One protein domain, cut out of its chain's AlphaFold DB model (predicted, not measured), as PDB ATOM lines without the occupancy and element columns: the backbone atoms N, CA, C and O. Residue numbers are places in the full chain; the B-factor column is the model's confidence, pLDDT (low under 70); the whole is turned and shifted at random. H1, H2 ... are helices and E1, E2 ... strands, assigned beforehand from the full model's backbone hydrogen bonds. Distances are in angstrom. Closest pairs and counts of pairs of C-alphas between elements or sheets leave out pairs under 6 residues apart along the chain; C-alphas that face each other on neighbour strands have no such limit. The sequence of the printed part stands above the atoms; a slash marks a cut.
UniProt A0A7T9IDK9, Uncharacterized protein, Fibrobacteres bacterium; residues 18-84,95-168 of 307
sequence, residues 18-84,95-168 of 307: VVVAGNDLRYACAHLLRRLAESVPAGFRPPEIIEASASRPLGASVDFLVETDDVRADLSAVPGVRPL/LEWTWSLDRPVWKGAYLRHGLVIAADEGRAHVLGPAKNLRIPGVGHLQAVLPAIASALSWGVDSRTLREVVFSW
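AT A GLANCE: This is residues 18 to 84 and 95 to 168 of the 307 residues of an uncharacterized protein of Fibrobacteres bacterium (UniProt A0A7T9IDK9). A strongly twisted sheet of eight strands curls round one helix, H2, which lies near the middle of the domain. H1 covers one end of the sheet, over E2 and E1, H3 covers the other end, over E8, and both helices pack on H2. The printed part has 141 residues, with three named helices and eight named strands in the order E1 H1 E2 E3 E4 E5 E6 E7 E8 H2 H3. The sheet runs E2 E1 E3 E4 E5 E6 E7 E8 and is mixed, and the class is mixed, helices and strands. The whole is compact, with a radius of gyration of the C-alphas of 13.7 A, and rounded, spanning 37 by 34 by 27 A.

IN THESE COORDINATES: E1, residues 18 to 21, begins at C-alpha 18 (122.982, 155.427, 152.762). H1 is residues 26 to 37, 15.8 A long. E2 is residues 48 to 51, E3 64 to 67, E4 80 to 82, E5 97 to 100 and E6 108 to 112. E7, residues 115 to 120, is 16.3 A long, and E8, residues 123 to 129, is 18.0 A. H2, residues 138 to 153, is 23.1 A long and begins at C-alpha 138 (131.484, 133.518, 145.542); it has a kink of 26 degrees near residue 145. H3, residues 158 to 167, is 14.1 A long and ends at C-alpha 167 (136.284, 146.676, 136.561).

HOW THE PARTS SIT: E1 is parallel to E2, with N 20 and O 50 at 2.8 A, and to E3, with N 21 and O 66 at 2.8 A. E1, H1 and E2 form a strand-helix-strand unit, two parallel neighbour strands with a helix between, and its crossover is right-handed. H1 is on the sheet at a height of 8.5 A and runs along the strands, at 12 degrees to E1 on the local plane. E3 and E4 are parallel, with N 81 and O 65 at 2.9 A. E4 and E5 meet only at a point, C-alphas 81 and 98 facing each other at 4.8 A. E5 and E6 are parallel, with N 111 and O 100 at 2.9 A. E6, E7 and E8 form a meander, each strand the antiparallel neighbour of the one before; N 110 and O 117 are 2.8 A apart, N 125 and O 118 2.7 A. H2 is on the sheet; its closest C-alphas to E6 are Ala 149 and Gly 108, 4.3 A apart. H1 and H2 touch, closest at the C-alphas of Cys 29 and Ala 143, 4.2 A. H2 and H3 form a helical hairpin, closest at the C-alphas of Ile 148 and Leu 161, 6.8 A. H3 is on the sheet, on the same face as H2, at a height of 9.5 A. Every O i to N i+4 pair is within hydrogen-bond range in H1 and H3, and 7 of 12 are in H2.

THE WHOLE: The C-alphas farthest apart, of Ala 60 and His 113, are 39.8 A apart. Residues 85 to 94 are not printed, and C-alphas 84 and 95 are 9.4 A apart across the cut. The links E2 to E3 and E3 to E4 are long, 12 residues each. The mean pLDDT of the printed part is 86.8; residues 54 to 60, 70 to 78, 83 to 84 and 95 to 96 are under 70.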
ATOM      1  N   VAL A  18     123.051 156.886 152.845       90.88
ATOM      2  CA  VAL A  18     122.982 155.427 152.762       90.88
ATOM      3  C   VAL A  18     123.895 154.839 153.822       90.88
ATOM      4  O   VAL A  18     125.088 155.139 153.858       90.88
ATOM      5  N   VAL A  19     123.351 153.965 154.661       89.50
ATOM      6  CA  VAL A  19     124.148 153.201 155.618       89.50
ATOM      7  C   VAL A  19     124.361 151.792 155.103       89.50
ATOM      8  O   VAL A  19     123.406 151.081 154.807       89.50
ATOM      9  N   VAL A  20     125.621 151.372 155.049       89.81
ATOM     10  CA  VAL A  20     126.000 149.983 154.802       89.81
ATOM     11  C   VAL A  20     126.304 149.321 156.139       89.81
ATOM     12  O   VAL A  20     127.143 149.805 156.906       89.81
ATOM     13  N   ALA A  21     125.615 148.220 156.411       85.06
ATOM     14  CA  ALA A  21     125.712 147.416 157.620       85.06
ATOM     15  C   ALA A  21     126.076 145.955 157.290       85.06
ATOM     16  O   ALA A  21     126.024 145.516 156.140       85.06
ATOM     17  N   GLY A  22     126.475 145.215 158.320       78.06
ATOM     18  CA  GLY A  22     126.977 143.837 158.247       78.06
ATOM     19  C   GLY A  22     128.346 143.726 158.914       78.06
ATOM     20  O   GLY A  22     128.831 144.715 159.474       78.06
ATOM     21  N   ASN A  23     128.954 142.549 158.873       78.69
ATOM     22  CA  ASN A  23     130.218 142.209 159.517       78.69
ATOM     23  C   ASN A  23     131.391 142.462 158.562       78.69
ATOM     24  O   ASN A  23     131.859 143.602 158.458       78.69
ATOM     25  N   ASP A  24     131.860 141.423 157.870       81.75
ATOM     26  CA  ASP A  24     133.183 141.397 157.238       81.75
ATOM     27  C   ASP A  24     133.218 142.026 155.842       81.75
ATOM     28  O   ASP A  24     134.254 142.553 155.428       81.75
ATOM     29  N   LEU A  25     132.083 142.022 155.135       88.81
ATOM     30  CA  LEU A  25     131.965 142.491 153.749       88.81
ATOM     31  C   LEU A  25     131.377 143.901 153.620       88.81
ATOM     32  O   LEU A  25     131.362 144.476 152.527       88.81
ATOM     33  N   ARG A  26     130.982 144.509 154.744       90.00
ATOM     34  CA  ARG A  26     130.452 145.878 154.818       90.00
ATOM     35  C   ARG A  26     131.367 146.900 154.142       90.00
ATOM     36  O   ARG A  26     130.892 147.718 153.358       90.00
ATOM     37  N   TYR A  27     132.672 146.843 154.421       91.00
ATOM     38  CA  TYR A  27     133.650 147.779 153.854       91.00
ATOM     39  C   TYR A  27     133.766 147.625 152.332       91.00
ATOM     40  O   TYR A  27     133.743 148.611 151.595       91.00
ATOM     41  N   ALA A  28     133.817 146.380 151.848       93.88
ATOM     42  CA  ALA A  28     133.876 146.064 150.426       93.88
ATOM     43  C   ALA A  28     132.614 146.540 149.684       93.88
ATOM     44  O   ALA A  28     132.721 147.208 148.652       93.88
ATOM     45  N   CYS A  29     131.434 146.292 150.258       95.06
ATOM     46  CA  CYS A  29     130.162 146.777 149.728       95.06
ATOM     47  C   CYS A  29     130.113 148.304 149.691       95.06
ATOM     48  O   CYS A  29     129.806 148.878 148.651       95.06
ATOM     49  N   ALA A  30     130.451 148.978 150.796       95.19
ATOM     50  CA  ALA A  30     130.457 150.437 150.859       95.19
ATOM     51  C   ALA A  30     131.418 151.047 149.834       95.19
ATOM     52  O   ALA A  30     131.081 152.025 149.170       95.19
ATOM     53  N   HIS A  31     132.596 150.452 149.658       96.44
ATOM     54  CA  HIS A  31     133.567 150.906 148.673       96.44
ATOM     55  C   HIS A  31     133.057 150.755 147.229       96.44
ATOM     56  O   HIS A  31     133.176 151.697 146.444       96.44
ATOM     57  N   LEU A  32     132.482 149.603 146.859       97.44
ATOM     58  CA  LEU A  32     131.867 149.429 145.536       97.44
ATOM     59  C   LEU A  32     130.687 150.391 145.342       97.44
ATOM     60  O   LEU A  32     130.566 151.030 144.298       97.44
ATOM     61  N   LEU A  33     129.846 150.531 146.364       96.31
ATOM     62  CA  LEU A  33     128.657 151.367 146.318       96.31
ATOM     63  C   LEU A  33     128.990 152.852 146.152       96.31
ATOM     64  O   LEU A  33     128.294 153.532 145.408       96.31
ATOM     65  N   ARG A  34     130.082 153.344 146.755       97.00
ATOM     66  CA  ARG A  34     130.593 154.708 146.516       97.00
ATOM     67  C   ARG A  34     130.925 154.942 145.040       97.00
ATOM     68  O   ARG A  34     130.534 155.966 144.500       97.00
ATOM     69  N   ARG A  35     131.564 153.977 144.366       96.94
ATOM     70  CA  ARG A  35     131.856 154.080 142.921       96.94
ATOM     71  C   ARG A  35     130.588 154.065 142.072       96.94
ATOM     72  O   ARG A  35     130.476 154.805 141.105       96.94
ATOM     73  N   LEU A  36     129.620 153.228 142.435       97.44
ATOM     74  CA  LEU A  36     128.333 153.176 141.744       97.44
ATOM     75  C   LEU A  36     127.500 154.447 141.971       97.44
ATOM     76  O   LEU A  36     126.826 154.903 141.052       97.44
ATOM     77  N   ALA A  37     127.577 155.044 143.161       96.12
ATOM     78  CA  ALA A  37     126.900 156.290 143.509       96.12
ATOM     79  C   ALA A  37     127.343 157.472 142.633       96.12
ATOM     80  O   ALA A  37     126.548 158.367 142.372       96.12
ATOM     81  N   GLU A  38     128.582 157.470 142.133       96.25
ATOM     82  CA  GLU A  38     129.071 158.482 141.184       96.25
ATOM     83  C   GLU A  38     128.362 158.412 139.822       96.25
ATOM     84  O   GLU A  38     128.397 159.371 139.057       96.25
ATOM     85  N   SER A  39     127.697 157.292 139.527       96.38
ATOM     86  CA  SER A  39     127.011 157.033 138.257       96.38
ATOM     87  C   SER A  39     125.503 157.307 138.297       96.38
ATOM     88  O   SER A  39     124.781 156.890 137.390       96.38
ATOM     89  N   VAL A  40     124.996 157.969 139.344       95.19
ATOM     90  CA  VAL A  40     123.576 158.353 139.401       95.19
ATOM     91  C   VAL A  40     123.219 159.323 138.262       95.19
ATOM     92  O   VAL A  40     124.074 160.100 137.825       95.19
ATOM     93  N   PRO A  41     121.967 159.315 137.765       93.56
ATOM     94  CA  PRO A  41     121.567 160.172 136.653       93.56
ATOM     95  C   PRO A  41     121.791 161.668 136.909       93.56
ATOM     96  O   PRO A  41     121.715 162.155 138.040       93.56
ATOM     97  N   ALA A  42     122.004 162.422 135.828       90.00
ATOM     98  CA  ALA A  42     122.175 163.869 135.898       90.00
ATOM     99  C   ALA A  42     120.978 164.549 136.590       90.00
ATOM    100  O   ALA A  42     119.822 164.210 136.341       90.00
ATOM    101  N   GLY A  43     121.267 165.530 137.448       90.44
ATOM    102  CA  GLY A  43     120.263 166.227 138.260       90.44
ATOM    103  C   GLY A  43     120.076 165.655 139.670       90.44
ATOM    104  O   GLY A  43     119.440 166.307 140.495       90.44
ATOM    105  N   PHE A  44     120.677 164.502 139.979       92.88
ATOM    106  CA  PHE A  44     120.716 163.936 141.328       92.88
ATOM    107  C   PHE A  44     122.100 164.102 141.964       92.88
ATOM    108  O   PHE A  44     123.125 164.127 141.283       92.88
ATOM    109  N   ARG A  45     122.133 164.222 143.296       93.62
ATOM    110  CA  ARG A  45     123.377 164.212 144.073       93.62
ATOM    111  C   ARG A  45     123.707 162.764 144.458       93.62
ATOM    112  O   ARG A  45     122.804 162.092 144.953       93.62
ATOM    113  N   PRO A  46     124.962 162.301 144.300       94.56
ATOM    114  CA  PRO A  46     125.386 161.013 144.834       94.56
ATOM    115  C   PRO A  46     125.105 160.906 146.343       94.56
ATOM    116  O   PRO A  46     125.394 161.868 147.070       94.56
ATOM    117  N   PRO A  47     124.560 159.776 146.827       93.88
ATOM    118  CA  PRO A  47     124.352 159.558 148.252       93.88
ATOM    119  C   PRO A  47     125.668 159.558 149.032       93.88
ATOM    120  O   PRO A  47     126.695 159.052 148.573       93.88
ATOM    121  N   GLU A  48     125.617 160.058 150.262       94.44
ATOM    122  CA  GLU A  48     126.682 159.863 151.237       94.44
ATOM    123  C   GLU A  48     126.631 158.426 151.774       94.44
ATOM    124  O   GLU A  48     125.638 158.013 152.374       94.44
ATOM    125  N   ILE A  49     127.703 157.657 151.545       94.06
ATOM    126  CA  ILE A  49     127.796 156.252 151.959       94.06
ATOM    127  C   ILE A  49     128.547 156.135 153.289       94.06
ATOM    128  O   ILE A  49     129.775 156.295 153.350       94.06
ATOM    129  N   ILE A  50     127.808 155.788 154.338       89.88
ATOM    130  CA  ILE A  50     128.290 155.655 155.713       89.88
ATOM    131  C   ILE A  50     128.374 154.177 156.087       89.88
ATOM    132  O   ILE A  50     127.473 153.389 155.814       89.88
ATOM    133  N   GLU A  51     129.449 153.793 156.763       88.31
ATOM    134  CA  GLU A  51     129.609 152.441 157.295       88.31
ATOM    135  C   GLU A  51     129.188 152.399 158.763       88.31
ATOM    136  O   GLU A  51     129.651 153.204 159.577       88.31
ATOM    137  N   ALA A  52     128.337 151.438 159.119       82.75
ATOM    138  CA  ALA A  52     127.913 151.216 160.496       82.75
ATOM    139  C   ALA A  52     128.254 149.796 160.953       82.75
ATOM    140  O   ALA A  52     127.871 148.811 160.320       82.75
ATOM    141  N   SER A  53     128.952 149.679 162.085       71.00
ATOM    142  CA  SER A  53     129.190 148.381 162.721       71.00
ATOM    143  C   SER A  53     127.876 147.719 163.152       71.00
ATOM    144  O   SER A  53     126.858 148.393 163.352       71.00
ATOM    145  N   ALA A  54     127.912 146.395 163.339       62.56
ATOM    146  CA  ALA A  54     126.825 145.584 163.906       62.56
ATOM    147  C   ALA A  54     126.183 146.217 165.159       62.56
ATOM    148  O   ALA A  54     124.968 146.218 165.319       62.56
ATOM    149  N   SER A  55     127.008 146.813 166.020       63.16
ATOM    150  CA  SER A  55     126.632 147.337 167.335       63.16
ATOM    151  C   SER A  55     126.212 148.810 167.364       63.16
ATOM    152  O   SER A  55     125.795 149.300 168.412       63.16
ATOM    153  N   ARG A  56     126.342 149.550 166.254       66.19
ATOM    154  CA  ARG A  56     126.044 150.987 166.239       66.19
ATOM    155  C   ARG A  56     124.553 151.226 165.954       66.19
ATOM    156  O   ARG A  56     124.075 150.745 164.921       66.19
ATOM    157  N   PRO A  57     123.832 151.985 166.803       66.25
ATOM    158  CA  PRO A  57     122.467 152.397 166.503       66.25
ATOM    159  C   PRO A  57     122.450 153.312 165.275       66.25
ATOM    160  O   PRO A  57     123.328 154.166 165.107       66.25
ATOM    161  N   LEU A  58     121.459 153.118 164.405       69.00
ATOM    162  CA  LEU A  58     121.254 153.978 163.243       69.00
ATOM    163  C   LEU A  58     120.695 155.329 163.701       69.00
ATOM    164  O   LEU A  58     119.818 155.394 164.560       69.00
ATOM    165  N   GLY A  59     121.231 156.420 163.154       66.06
ATOM    166  CA  GLY A  59     120.729 157.761 163.447       66.06
ATOM    167  C   GLY A  59     119.382 158.027 162.771       66.06
ATOM    168  O   GLY A  59     119.057 157.413 161.760       66.06
ATOM    169  N   ALA A  60     118.632 159.010 163.272       64.75
ATOM    170  CA  ALA A  60     117.346 159.422 162.693       64.75
ATOM    171  C   ALA A  60     117.445 159.993 161.257       64.75
ATOM    172  O   ALA A  60     116.427 160.228 160.619       64.75
ATOM    173  N   SER A  61     118.659 160.239 160.755       72.38
ATOM    174  CA  SER A  61     118.948 160.819 159.437       72.38
ATOM    175  C   SER A  61     119.298 159.786 158.355       72.38
ATOM    176  O   SER A  61     119.879 160.152 157.332       72.38
ATOM    177  N   VAL A  62     119.062 158.494 158.608       77.19
ATOM    178  CA  VAL A  62     119.338 157.421 157.643       77.19
ATOM    179  C   VAL A  62     118.152 157.271 156.698       77.19
ATOM    180  O   VAL A  62     117.072 156.873 157.124       77.19
ATOM    181  N   ASP A  63     118.376 157.546 155.413       82.00
ATOM    182  CA  ASP A  63     117.331 157.445 154.387       82.00
ATOM    183  C   ASP A  63     117.257 156.043 153.771       82.00
ATOM    184  O   ASP A  63     116.205 155.630 153.288       82.00
ATOM    185  N   PHE A  64     118.388 155.329 153.737       85.62
ATOM    186  CA  PHE A  64     118.512 154.054 153.042       85.62
ATOM    187  C   PHE A  64     119.485 153.116 153.755       85.62
ATOM    188  O   PHE A  64     120.563 153.535 154.188       85.62
ATOM    189  N   LEU A  65     119.130 151.835 153.829       86.00
ATOM    190  CA  LEU A  65     119.947 150.795 154.453       86.00
ATOM    191  C   LEU A  65     120.383 149.734 153.435       86.00
ATOM    192  O   LEU A  65     119.590 149.279 152.613       86.00
ATOM    193  N   VAL A  66     121.640 149.307 153.532       88.12
ATOM    194  CA  VAL A  66     122.203 148.185 152.775       88.12
ATOM    195  C   VAL A  66     122.782 147.171 153.749       88.12
ATOM    196  O   VAL A  66     123.770 147.458 154.424       88.12
ATOM    197  N   GLU A  67     122.190 145.985 153.812       84.94
ATOM    198  CA  GLU A  67     122.702 144.879 154.625       84.94
ATOM    199  C   GLU A  67     123.502 143.901 153.756       84.94
ATOM    200  O   GLU A  67     123.016 143.409 152.733       84.94
ATOM    201  N   THR A  68     124.751 143.657 154.163       81.44
ATOM    202  CA  THR A  68     125.660 142.686 153.523       81.44
ATOM    203  C   THR A  68     125.531 141.270 154.094       81.44
ATOM    204  O   THR A  68     125.838 140.321 153.380       81.44
ATOM    205  N   ASP A  69     124.990 141.132 155.312       75.19
ATOM    206  CA  ASP A  69     124.809 139.869 156.051       75.19
ATOM    207  C   ASP A  69     123.350 139.742 156.578       75.19
ATOM    208  O   ASP A  69     122.468 140.425 156.058       75.19
ATOM    209  N   ASP A  70     123.106 138.898 157.597       54.84
ATOM    210  CA  ASP A  70     121.808 138.650 158.272       54.84
ATOM    211  C   ASP A  70     121.030 139.918 158.677       54.84
ATOM    212  O   ASP A  70     121.609 140.950 159.040       54.84
ATOM    213  N   VAL A  71     119.694 139.803 158.670       51.81
ATOM    214  CA  VAL A  71     118.750 140.907 158.930       51.81
ATOM    215  C   VAL A  71     118.796 141.355 160.392       51.81
ATOM    216  O   VAL A  71     118.641 140.544 161.309       51.81
ATOM    217  N   ARG A  72     118.862 142.669 160.648       53.88
ATOM    218  CA  ARG A  72     118.545 143.196 161.988       53.88
ATOM    219  C   ARG A  72     117.038 143.392 162.176       53.88
ATOM    220  O   ARG A  72     116.392 144.135 161.437       53.88
ATOM    221  N   ALA A  73     116.497 142.802 163.242       46.38
ATOM    222  CA  ALA A  73     115.064 142.807 163.556       46.38
ATOM    223  C   ALA A  73     114.444 144.204 163.822       46.38
ATOM    224  O   ALA A  73     113.236 144.363 163.683       46.38
ATOM    225  N   ASP A  74     115.243 145.224 164.162       53.34
ATOM    226  CA  ASP A  74     114.770 146.575 164.544       53.34
ATOM    227  C   ASP A  74     114.802 147.605 163.390       53.34
ATOM    228  O   ASP A  74     114.772 148.813 163.594       53.34
ATOM    229  N   LEU A  75     114.916 147.166 162.134       58.16
ATOM    230  CA  LEU A  75     115.150 148.092 161.013       58.16
ATOM    231  C   LEU A  75     113.947 148.284 160.092       58.16
ATOM    232  O   LEU A  75     114.089 148.909 159.041       58.16
ATOM    233  N   SER A  76     112.760 147.805 160.490       57.84
ATOM    234  CA  SER A  76     111.539 147.778 159.668       57.84
ATOM    235  C   SER A  76     111.150 149.131 159.063       57.84
ATOM    236  O   SER A  76     110.650 149.144 157.938       57.84
ATOM    237  N   ALA A  77     111.482 150.241 159.728       63.78
ATOM    238  CA  ALA A  77     111.141 151.602 159.315       63.78
ATOM    239  C   ALA A  77     112.039 152.220 158.219       63.78
ATOM    240  O   ALA A  77     111.669 153.257 157.668       63.78
ATOM    241  N   VAL A  78     113.194 151.623 157.885       67.31
ATOM    242  CA  VAL A  78     114.126 152.180 156.882       67.31
ATOM    243  C   VAL A  78     114.045 151.377 155.575       67.31
ATOM    244  O   VAL A  78     114.264 150.158 155.607       67.31
ATOM    245  N   PRO A  79     113.733 152.009 154.425       70.75
ATOM    246  CA  PRO A  79     113.709 151.327 153.137       70.75
ATOM    247  C   PRO A  79     115.127 150.963 152.682       70.75
ATOM    248  O   PRO A  79     116.102 151.645 152.998       70.75
ATOM    249  N   GLY A  80     115.249 149.881 151.917       77.06
ATOM    250  CA  GLY A  80     116.522 149.501 151.322       77.06
ATOM    251  C   GLY A  80     116.680 148.009 151.107       77.06
ATOM    252  O   GLY A  80     115.705 147.259 151.042       77.06
ATOM    253  N   VAL A  81     117.934 147.604 150.967       76.19
ATOM    254  CA  VAL A  81     118.328 146.246 150.629       76.19
ATOM    255  C   VAL A  81     118.409 145.404 151.899       76.19
ATOM    256  O   VAL A  81     119.338 145.580 152.687       76.19
ATOM    257  N   ARG A  82     117.457 144.477 152.070       70.69
ATOM    258  CA  ARG A  82     117.456 143.491 153.166       70.69
ATOM    259  C   ARG A  82     117.452 142.034 152.666       70.69
ATOM    260  O   ARG A  82     116.955 141.775 151.556       70.69
ATOM    261  N   PRO A  83     117.979 141.089 153.467       60.03
ATOM    262  CA  PRO A  83     117.963 139.661 153.165       60.03
ATOM    263  C   PRO A  83     116.565 139.056 153.009       60.03
ATOM    264  O   PRO A  83     115.553 139.529 153.526       60.03
ATOM    265  N   LEU A  84     116.527 137.954 152.266       55.91
ATOM    266  CA  LEU A  84     115.313 137.314 151.754       55.91
ATOM    267  C   LEU A  84     114.545 136.466 152.787       55.91
ATOM    268  O   LEU A  84     113.496 135.904 152.472       55.91
ATOM    269  N   LEU A  95     109.898 145.131 151.060       54.38
ATOM    270  CA  LEU A  95     111.212 145.675 150.738       54.38
ATOM    271  C   LEU A  95     111.289 145.859 149.223       54.38
ATOM    272  O   LEU A  95     111.166 144.882 148.482       54.38
ATOM    273  N   GLU A  96     111.407 147.102 148.759       66.75
ATOM    274  CA  GLU A  96     111.305 147.355 147.325       66.75
ATOM    275  C   GLU A  96     112.502 146.753 146.577       66.75
ATOM    276  O   GLU A  96     112.330 146.315 145.449       66.75
ATOM    277  N   TRP A  97     113.676 146.645 147.209       82.62
ATOM    278  CA  TRP A  97     114.906 146.136 146.599       82.62
ATOM    279  C   TRP A  97     115.568 145.080 147.487       82.62
ATOM    280  O   TRP A  97     115.659 145.245 148.699       82.62
ATOM    281  N   THR A  98     116.044 143.983 146.902       86.25
ATOM    282  CA  THR A  98     116.685 142.884 147.647       86.25
ATOM    283  C   THR A  98     117.826 142.253 146.843       86.25
ATOM    284  O   THR A  98     118.153 142.692 145.741       86.25
ATOM    285  N   TRP A  99     118.463 141.222 147.385       90.00
ATOM    286  CA  TRP A  99     119.483 140.456 146.691       90.00
ATOM    287  C   TRP A  99     119.486 138.991 147.114       90.00
ATOM    288  O   TRP A  99     118.930 138.628 148.149       90.00
ATOM    289  N   SER A 100     120.075 138.121 146.292       87.81
ATOM    290  CA  SER A 100     120.161 136.696 146.626       87.81
ATOM    291  C   SER A 100     121.274 135.962 145.883       87.81
ATOM    292  O   SER A 100     121.499 136.187 144.695       87.81
ATOM    293  N   LEU A 101     121.927 135.023 146.566       88.25
ATOM    294  CA  LEU A 101     122.877 134.092 145.949       88.25
ATOM    295  C   LEU A 101     122.198 132.874 145.302       88.25
ATOM    296  O   LEU A 101     122.787 132.242 144.427       88.25
ATOM    297  N   ASP A 102     120.950 132.576 145.677       83.25
ATOM    298  CA  ASP A 102     120.357 131.257 145.417       83.25
ATOM    299  C   ASP A 102     119.120 131.320 144.514       83.25
ATOM    300  O   ASP A 102     118.780 130.359 143.813       83.25
ATOM    301  N   ARG A 103     118.405 132.452 144.523       86.19
ATOM    302  CA  ARG A 103     117.095 132.571 143.873       86.19
ATOM    303  C   ARG A 103     116.880 133.914 143.179       86.19
ATOM    304  O   ARG A 103     117.392 134.933 143.628       86.19
ATOM    305  N   PRO A 104     116.095 133.935 142.087       88.75
ATOM    306  CA  PRO A 104     115.704 135.177 141.439       88.75
ATOM    307  C   PRO A 104     114.940 136.107 142.378       88.75
ATOM    308  O   PRO A 104     114.128 135.657 143.188       88.75
ATOM    309  N   VAL A 105     115.157 137.407 142.202       87.62
ATOM    310  CA  VAL A 105     114.411 138.457 142.901       87.62
ATOM    311  C   VAL A 105     113.701 139.366 141.900       87.62
ATOM    312  O   VAL A 105     114.169 139.555 140.778       87.62
ATOM    313  N   TRP A 106     112.541 139.897 142.297       86.12
ATOM    314  CA  TRP A 106     111.690 140.729 141.435       86.12
ATOM    315  C   TRP A 106     112.283 142.122 141.175       86.12
ATOM    316  O   TRP A 106     112.222 142.615 140.051       86.12
ATOM    317  N   LYS A 107     112.876 142.723 142.212       88.94
ATOM    318  CA  LYS A 107     113.587 144.006 142.206       88.94
ATOM    319  C   LYS A 107     114.869 143.842 143.021       88.94
ATOM    320  O   LYS A 107     114.794 143.485 144.198       88.94
ATOM    321  N   GLY A 108     116.037 144.020 142.409       92.62
ATOM    322  CA  GLY A 108     117.299 143.728 143.078       92.62
ATOM    323  C   GLY A 108     118.414 143.176 142.205       92.62
ATOM    324  O   GLY A 108     118.459 143.401 140.998       92.62
ATOM    325  N   ALA A 109     119.308 142.409 142.828       94.75
ATOM    326  CA  ALA A 109     120.391 141.710 142.146       94.75
ATOM    327  C   ALA A 109     120.554 140.284 142.670       94.75
ATOM    328  O   ALA A 109     120.470 140.039 143.867       94.75
ATOM    329  N   TYR A 110     120.807 139.322 141.794       93.69
ATOM    330  CA  TYR A 110     120.954 137.935 142.210       93.69
ATOM    331  C   TYR A 110     121.940 137.154 141.354       93.69
ATOM    332  O   TYR A 110     122.243 137.521 140.216       93.69
ATOM    333  N   LEU A 111     122.431 136.053 141.916       94.56
ATOM    334  CA  LEU A 111     123.221 135.060 141.205       94.56
ATOM    335  C   LEU A 111     122.296 133.963 140.659       94.56
ATOM    336  O   LEU A 111     121.456 133.414 141.371       94.56
ATOM    337  N   ARG A 112     122.452 133.607 139.380       93.62
ATOM    338  CA  ARG A 112     121.775 132.441 138.798       93.62
ATOM    339  C   ARG A 112     122.647 131.765 137.755       93.62
ATOM    340  O   ARG A 112     123.085 132.404 136.808       93.62
ATOM    341  N   HIS A 113     122.882 130.461 137.917       92.88
ATOM    342  CA  HIS A 113     123.721 129.663 137.008       92.88
ATOM    343  C   HIS A 113     125.104 130.306 136.743       92.88
ATOM    344  O   HIS A 113     125.592 130.319 135.616       92.88
ATOM    345  N   GLY A 114     125.715 130.903 137.775       93.94
ATOM    346  CA  GLY A 114     127.002 131.598 137.659       93.94
ATOM    347  C   GLY A 114     126.948 132.964 136.962       93.94
ATOM    348  O   GLY A 114     128.001 133.541 136.696       93.94
ATOM    349  N   LEU A 115     125.759 133.493 136.660       97.12
ATOM    350  CA  LEU A 115     125.555 134.823 136.092       97.12
ATOM    351  C   LEU A 115     125.057 135.793 137.162       97.12
ATOM    352  O   LEU A 115     124.123 135.484 137.900       97.12
ATOM    353  N   VAL A 116     125.660 136.977 137.199       98.06
ATOM    354  CA  VAL A 116     125.187 138.117 137.985       98.06
ATOM    355  C   VAL A 116     124.089 138.812 137.193       98.06
ATOM    356  O   VAL A 116     124.297 139.206 136.039       98.06
ATOM    357  N   ILE A 117     122.918 138.949 137.805       97.50
ATOM    358  CA  ILE A 117     121.719 139.497 137.176       97.50
ATOM    359  C   ILE A 117     121.203 140.652 138.026       97.50
ATOM    360  O   ILE A 117     121.068 140.515 139.237       97.50
ATOM    361  N   ALA A 118     120.885 141.771 137.382       97.12
ATOM    362  CA  ALA A 118     120.162 142.881 137.989       97.12
ATOM    363  C   ALA A 118     118.719 142.870 137.464       97.12
ATOM    364  O   ALA A 118     118.507 142.653 136.273       97.12
ATOM    365  N   ALA A 119     117.726 143.053 138.327       93.56
ATOM    366  CA  ALA A 119     116.318 143.007 137.956       93.56
ATOM    367  C   ALA A 119     115.556 144.212 138.507       93.56
ATOM    368  O   ALA A 119     115.693 144.547 139.679       93.56
ATOM    369  N   ASP A 120     114.720 144.821 137.671       90.75
ATOM    370  CA  ASP A 120     113.725 145.814 138.085       90.75
ATOM    371  C   ASP A 120     112.356 145.393 137.548       90.75
ATOM    372  O   ASP A 120     112.157 145.283 136.339       90.75
ATOM    373  N   GLU A 121     111.425 145.096 138.452       86.56
ATOM    374  CA  GLU A 121     110.062 144.655 138.126       86.56
ATOM    375  C   GLU A 121     110.035 143.482 137.138       86.56
ATOM    376  O   GLU A 121     109.316 143.479 136.139       86.56
ATOM    377  N   GLY A 122     110.888 142.487 137.397       81.19
ATOM    378  CA  GLY A 122     111.018 141.288 136.572       81.19
ATOM    379  C   GLY A 122     111.793 141.482 135.268       81.19
ATOM    380  O   GLY A 122     112.093 140.491 134.598       81.19
ATOM    381  N   ARG A 123     112.181 142.713 134.906       90.06
ATOM    382  CA  ARG A 123     113.087 142.961 133.777       90.06
ATOM    383  C   ARG A 123     114.509 142.616 134.192       90.06
ATOM    384  O   ARG A 123     115.190 143.408 134.834       90.06
ATOM    385  N   ALA A 124     114.931 141.403 133.852       93.25
ATOM    386  CA  ALA A 124     116.251 140.883 134.173       93.25
ATOM    387  C   ALA A 124     117.303 141.318 133.139       93.25
ATOM    388  O   ALA A 124     117.175 141.055 131.944       93.25
ATOM    389  N   HIS A 125     118.385 141.915 133.627       96.81
ATOM    390  CA  HIS A 125     119.567 142.307 132.876       96.81
ATOM    391  C   HIS A 125     120.757 141.459 133.329       96.81
ATOM    392  O   HIS A 125     121.189 141.527 134.481       96.81
ATOM    393  N   VAL A 126     121.306 140.655 132.418       97.81
ATOM    394  CA  VAL A 126     122.510 139.863 132.694       97.81
ATOM    395  C   VAL A 126     123.726 140.785 132.669       97.81
ATOM    396  O   VAL A 126     124.144 141.244 131.605       97.81
ATOM    397  N   LEU A 127     124.326 141.030 133.835       98.19
ATOM    398  CA  LEU A 127     125.530 141.853 133.941       98.19
ATOM    399  C   LEU A 127     126.776 141.084 133.508       98.19
ATOM    400  O   LEU A 127     127.664 141.680 132.915       98.19
ATOM    401  N   GLY A 128     126.832 139.767 133.724       97.88
ATOM    402  CA  GLY A 128     127.908 138.903 133.231       97.88
ATOM    403  C   GLY A 128     128.209 137.713 134.150       97.88
ATOM    404  O   GLY A 128     127.540 137.540 135.166       97.88
ATOM    405  N   PRO A 129     129.203 136.872 133.811       97.25
ATOM    406  CA  PRO A 129     129.583 135.719 134.629       97.25
ATOM    407  C   PRO A 129     130.278 136.134 135.929       97.25
ATOM    408  O   PRO A 129     131.263 136.863 135.880       97.25
ATOM    409  N   ALA A 130     129.854 135.602 137.076       96.25
ATOM    410  CA  ALA A 130     130.463 135.888 138.378       96.25
ATOM    411  C   ALA A 130     131.966 135.562 138.417       96.25
ATOM    412  O   ALA A 130     132.741 136.299 139.010       96.25
ATOM    413  N   LYS A 131     132.402 134.524 137.692       93.75
ATOM    414  CA  LYS A 131     133.822 134.150 137.554       93.75
ATOM    415  C   LYS A 131     134.713 135.208 136.886       93.75
ATOM    416  O   LYS A 131     135.928 135.092 136.943       93.75
ATOM    417  N   ASN A 132     134.124 136.192 136.199       95.75
ATOM    418  CA  ASN A 132     134.868 137.293 135.582       95.75
ATOM    419  C   ASN A 132     134.994 138.498 136.530       95.75
ATOM    420  O   ASN A 132     135.623 139.490 136.161       95.75
ATOM    421  N   LEU A 133     134.375 138.447 137.713       96.62
ATOM    422  CA  LEU A 133     134.582 139.448 138.749       96.62
ATOM    423  C   LEU A 133     135.969 139.282 139.365       96.62
ATOM    424  O   LEU A 133     136.484 138.177 139.517       96.62
ATOM    425  N   ARG A 134     136.554 140.405 139.772       96.81
ATOM    426  CA  ARG A 134     137.864 140.473 140.422       96.81
ATOM    427  C   ARG A 134     137.718 140.358 141.943       96.81
ATOM    428  O   ARG A 134     138.142 141.238 142.685       96.81
ATOM    429  N   ILE A 135     137.057 139.292 142.385       95.00
ATOM    430  CA  ILE A 135     136.768 138.991 143.796       95.00
ATOM    431  C   ILE A 135     137.394 137.643 144.189       95.00
ATOM    432  O   ILE A 135     137.586 136.798 143.311       95.00
ATOM    433  N   PRO A 136     137.719 137.419 145.476       92.81
ATOM    434  CA  PRO A 136     138.410 136.201 145.917       92.81
ATOM    435  C   PRO A 136     137.559 134.929 145.788       92.81
ATOM    436  O   PRO A 136     138.100 133.865 145.494       92.81
ATOM    437  N   GLY A 137     136.237 135.043 145.942       91.00
ATOM    438  CA  GLY A 137     135.302 133.918 145.899       91.00
ATOM    439  C   GLY A 137     133.836 134.353 145.816       91.00
ATOM    440  O   GLY A 137     133.512 135.541 145.906       91.00
ATOM    441  N   VAL A 138     132.943 133.380 145.648       87.25
ATOM    442  CA  VAL A 138     131.484 133.518 145.542       87.25
ATOM    443  C   VAL A 138     130.899 134.121 146.813       87.25
ATOM    444  O   VAL A 138     129.992 134.944 146.703       87.25
ATOM    445  N   GLY A 139     131.435 133.804 147.997       87.31
ATOM    446  CA  GLY A 139     131.006 134.443 149.250       87.31
ATOM    447  C   GLY A 139     131.129 135.971 149.206       87.31
ATOM    448  O   GLY A 139     130.272 136.693 149.708       87.31
ATOM    449  N   HIS A 140     132.115 136.490 148.471       90.94
ATOM    450  CA  HIS A 140     132.322 137.928 148.309       90.94
ATOM    451  C   HIS A 140     131.226 138.619 147.470       90.94
ATOM    452  O   HIS A 140     131.142 139.847 147.449       90.94
ATOM    453  N   LEU A 141     130.337 137.864 146.808       92.69
ATOM    454  CA  LEU A 141     129.150 138.422 146.154       92.69
ATOM    455  C   LEU A 141     128.166 139.050 147.147       92.69
ATOM    456  O   LEU A 141     127.381 139.900 146.734       92.69
ATOM    457  N   GLN A 142     128.241 138.708 148.434       90.62
ATOM    458  CA  GLN A 142     127.496 139.398 149.489       90.62
ATOM    459  C   GLN A 142     127.939 140.864 149.657       90.62
ATOM    460  O   GLN A 142     127.180 141.683 150.157       90.62
ATOM    461  N   ALA A 143     129.122 141.251 149.156       92.69
ATOM    462  CA  ALA A 143     129.492 142.659 149.012       92.69
ATOM    463  C   ALA A 143     128.951 143.289 147.715       92.69
ATOM    464  O   ALA A 143     128.683 144.487 147.650       92.69
ATOM    465  N   VAL A 144     128.831 142.489 146.652       95.81
ATOM    466  CA  VAL A 144     128.587 142.965 145.283       95.81
ATOM    467  C   VAL A 144     127.099 143.115 144.980       95.81
ATOM    468  O   VAL A 144     126.669 144.145 144.463       95.81
ATOM    469  N   LEU A 145     126.297 142.098 145.292       95.31
ATOM    470  CA  LEU A 145     124.874 142.075 144.958       95.31
ATOM    471  C   LEU A 145     124.069 143.167 145.682       95.31
ATOM    472  O   LEU A 145     123.278 143.829 145.003       95.31
ATOM    473  N   PRO A 146     124.281 143.453 146.984       93.75
ATOM    474  CA  PRO A 146     123.586 144.562 147.633       93.75
ATOM    475  C   PRO A 146     123.943 145.914 147.019       93.75
ATOM    476  O   PRO A 146     123.074 146.773 146.869       93.75
ATOM    477  N   ALA A 147     125.206 146.099 146.617       96.12
ATOM    478  CA  ALA A 147     125.651 147.325 145.971       96.12
ATOM    479  C   ALA A 147     124.987 147.512 144.594       96.12
ATOM    480  O   ALA A 147     124.513 148.604 144.290       96.12
ATOM    481  N   ILE A 148     124.872 146.439 143.797       97.19
ATOM    482  CA  ILE A 148     124.145 146.455 142.516       97.19
ATOM    483  C   ILE A 148     122.668 146.776 142.735       97.19
ATOM    484  O   ILE A 148     122.133 147.650 142.058       97.19
ATOM    485  N   ALA A 149     122.008 146.082 143.667       94.88
ATOM    486  CA  ALA A 149     120.592 146.288 143.962       94.88
ATOM    487  C   ALA A 149     120.317 147.735 144.401       94.88
ATOM    488  O   ALA A 149     119.362 148.355 143.936       94.88
ATOM    489  N   SER A 150     121.195 148.289 145.238       94.50
ATOM    490  CA  SER A 150     121.102 149.672 145.712       94.50
ATOM    491  C   SER A 150     121.284 150.664 144.567       94.50
ATOM    492  O   SER A 150     120.424 151.509 144.342       94.50
ATOM    493  N   ALA A 151     122.352 150.531 143.782       95.88
ATOM    494  CA  ALA A 151     122.623 151.422 142.657       95.88
ATOM    495  C   ALA A 151     121.529 151.367 141.578       95.88
ATOM    496  O   ALA A 151     121.139 152.403 141.042       95.88
ATOM    497  N   LEU A 152     120.976 150.178 141.309       94.50
ATOM    498  CA  LEU A 152     119.845 150.026 140.397       94.50
ATOM    499  C   LEU A 152     118.599 150.767 140.920       94.50
ATOM    500  O   LEU A 152     117.907 151.408 140.132       94.50
ATOM    501  N   SER A 153     118.366 150.777 142.241       92.25
ATOM    502  CA  SER A 153     117.281 151.565 142.853       92.25
ATOM    503  C   SER A 153     117.459 153.076 142.700       92.25
ATOM    504  O   SER A 153     116.480 153.815 142.649       92.25
ATOM    505  N   TRP A 154     118.703 153.534 142.553       92.88
ATOM    506  CA  TRP A 154     119.056 154.937 142.318       92.88
ATOM    507  C   TRP A 154     119.102 155.303 140.832       92.88
ATOM    508  O   TRP A 154     119.519 156.404 140.477       92.88
ATOM    509  N   GLY A 155     118.648 154.401 139.956       92.88
ATOM    510  CA  GLY A 155     118.528 154.652 138.524       92.88
ATOM    511  C   GLY A 155     119.836 154.508 137.751       92.88
ATOM    512  O   GLY A 155     119.897 154.953 136.605       92.88
ATOM    513  N   VAL A 156     120.867 153.892 138.341       95.94
ATOM    514  CA  VAL A 156     122.082 153.521 137.603       95.94
ATOM    515  C   VAL A 156     121.726 152.412 136.616       95.94
ATOM    516  O   VAL A 156     121.190 151.367 136.990       95.94
ATOM    517  N   ASP A 157     122.002 152.639 135.335       95.12
ATOM    518  CA  ASP A 157     121.599 151.722 134.278       95.12
ATOM    519  C   ASP A 157     122.453 150.438 134.247       95.12
ATOM    520  O   ASP A 157     123.603 150.392 134.689       95.12
ATOM    521  N   SER A 158     121.892 149.369 133.672       95.19
ATOM    522  CA  SER A 158     122.539 148.048 133.626       95.19
ATOM    523  C   SER A 158     123.893 148.011 132.908       95.19
ATOM    524  O   SER A 158     124.734 147.175 133.248       95.19
ATOM    525  N   ARG A 159     124.136 148.897 131.931       96.62
ATOM    526  CA  ARG A 159     125.420 148.951 131.227       96.62
ATOM    527  C   ARG A 159     126.480 149.545 132.145       96.62
ATOM    528  O   ARG A 159     127.535 148.935 132.299       96.62
ATOM    529  N   THR A 160     126.170 150.656 132.805       97.56
ATOM    530  CA  THR A 160     127.072 151.276 133.781       97.56
ATOM    531  C   THR A 160     127.344 150.347 134.965       97.56
ATOM    532  O   THR A 160     128.500 150.160 135.347       97.56
ATOM    533  N   LEU A 161     126.314 149.656 135.478       97.88
ATOM    534  CA  LEU A 161     126.478 148.617 136.504       97.88
ATOM    535  C   LEU A 161     127.483 147.548 136.067       97.88
ATOM    536  O   LEU A 161     128.404 147.225 136.812       97.88
ATOM    537  N   ARG A 162     127.338 147.016 134.847       98.06
ATOM    538  CA  ARG A 162     128.274 146.030 134.299       98.06
ATOM    539  C   ARG A 162     129.697 146.587 134.210       98.06
ATOM    540  O   ARG A 162     130.633 145.905 134.614       98.06
ATOM    541  N   GLU A 163     129.874 147.790 133.678       98.12
ATOM    542  CA  GLU A 163     131.200 148.391 133.494       98.12
ATOM    543  C   GLU A 163     131.915 148.619 134.840       98.12
ATOM    544  O   GLU A 163     133.062 148.192 135.012       98.12
ATOM    545  N   VAL A 164     131.232 149.203 135.830       98.19
ATOM    546  CA  VAL A 164     131.816 149.494 137.151       98.19
ATOM    547  C   VAL A 164     132.080 148.215 137.946       98.19
ATOM    548  O   VAL A 164     133.174 148.034 138.477       98.19
ATOM    549  N   VAL A 165     131.116 147.292 138.007       98.12
ATOM    550  CA  VAL A 165     131.231 146.076 138.832       98.12
ATOM    551  C   VAL A 165     132.331 145.144 138.323       98.12
ATOM    552  O   VAL A 165     133.085 144.597 139.122       98.12
ATOM    553  N   PHE A 166     132.462 144.971 137.004       97.81
ATOM    554  CA  PHE A 166     133.460 144.056 136.434       97.81
ATOM    555  C   PHE A 166     134.863 144.673 136.331       97.81
ATOM    556  O   PHE A 166     135.840 143.944 136.156       97.81
ATOM    557  N   SER A 167     134.986 145.997 136.455       97.31
ATOM    558  CA  SER A 167     136.284 146.676 136.561       97.31
ATOM    559  C   SER A 167     136.739 146.886 138.008       97.31
ATOM    560  O   SER A 167     137.931 147.110 138.241       97.31
ATOM    561  N   TRP A 168     135.830 146.779 138.982       97.38
ATOM    562  CA  TRP A 168     136.126 146.943 140.401       97.38
ATOM    563  C   TRP A 168     137.117 145.893 140.906       97.38
ATOM    564  O   TRP A 168     136.935 144.701 140.694       97.38
TER     565      TRP A 168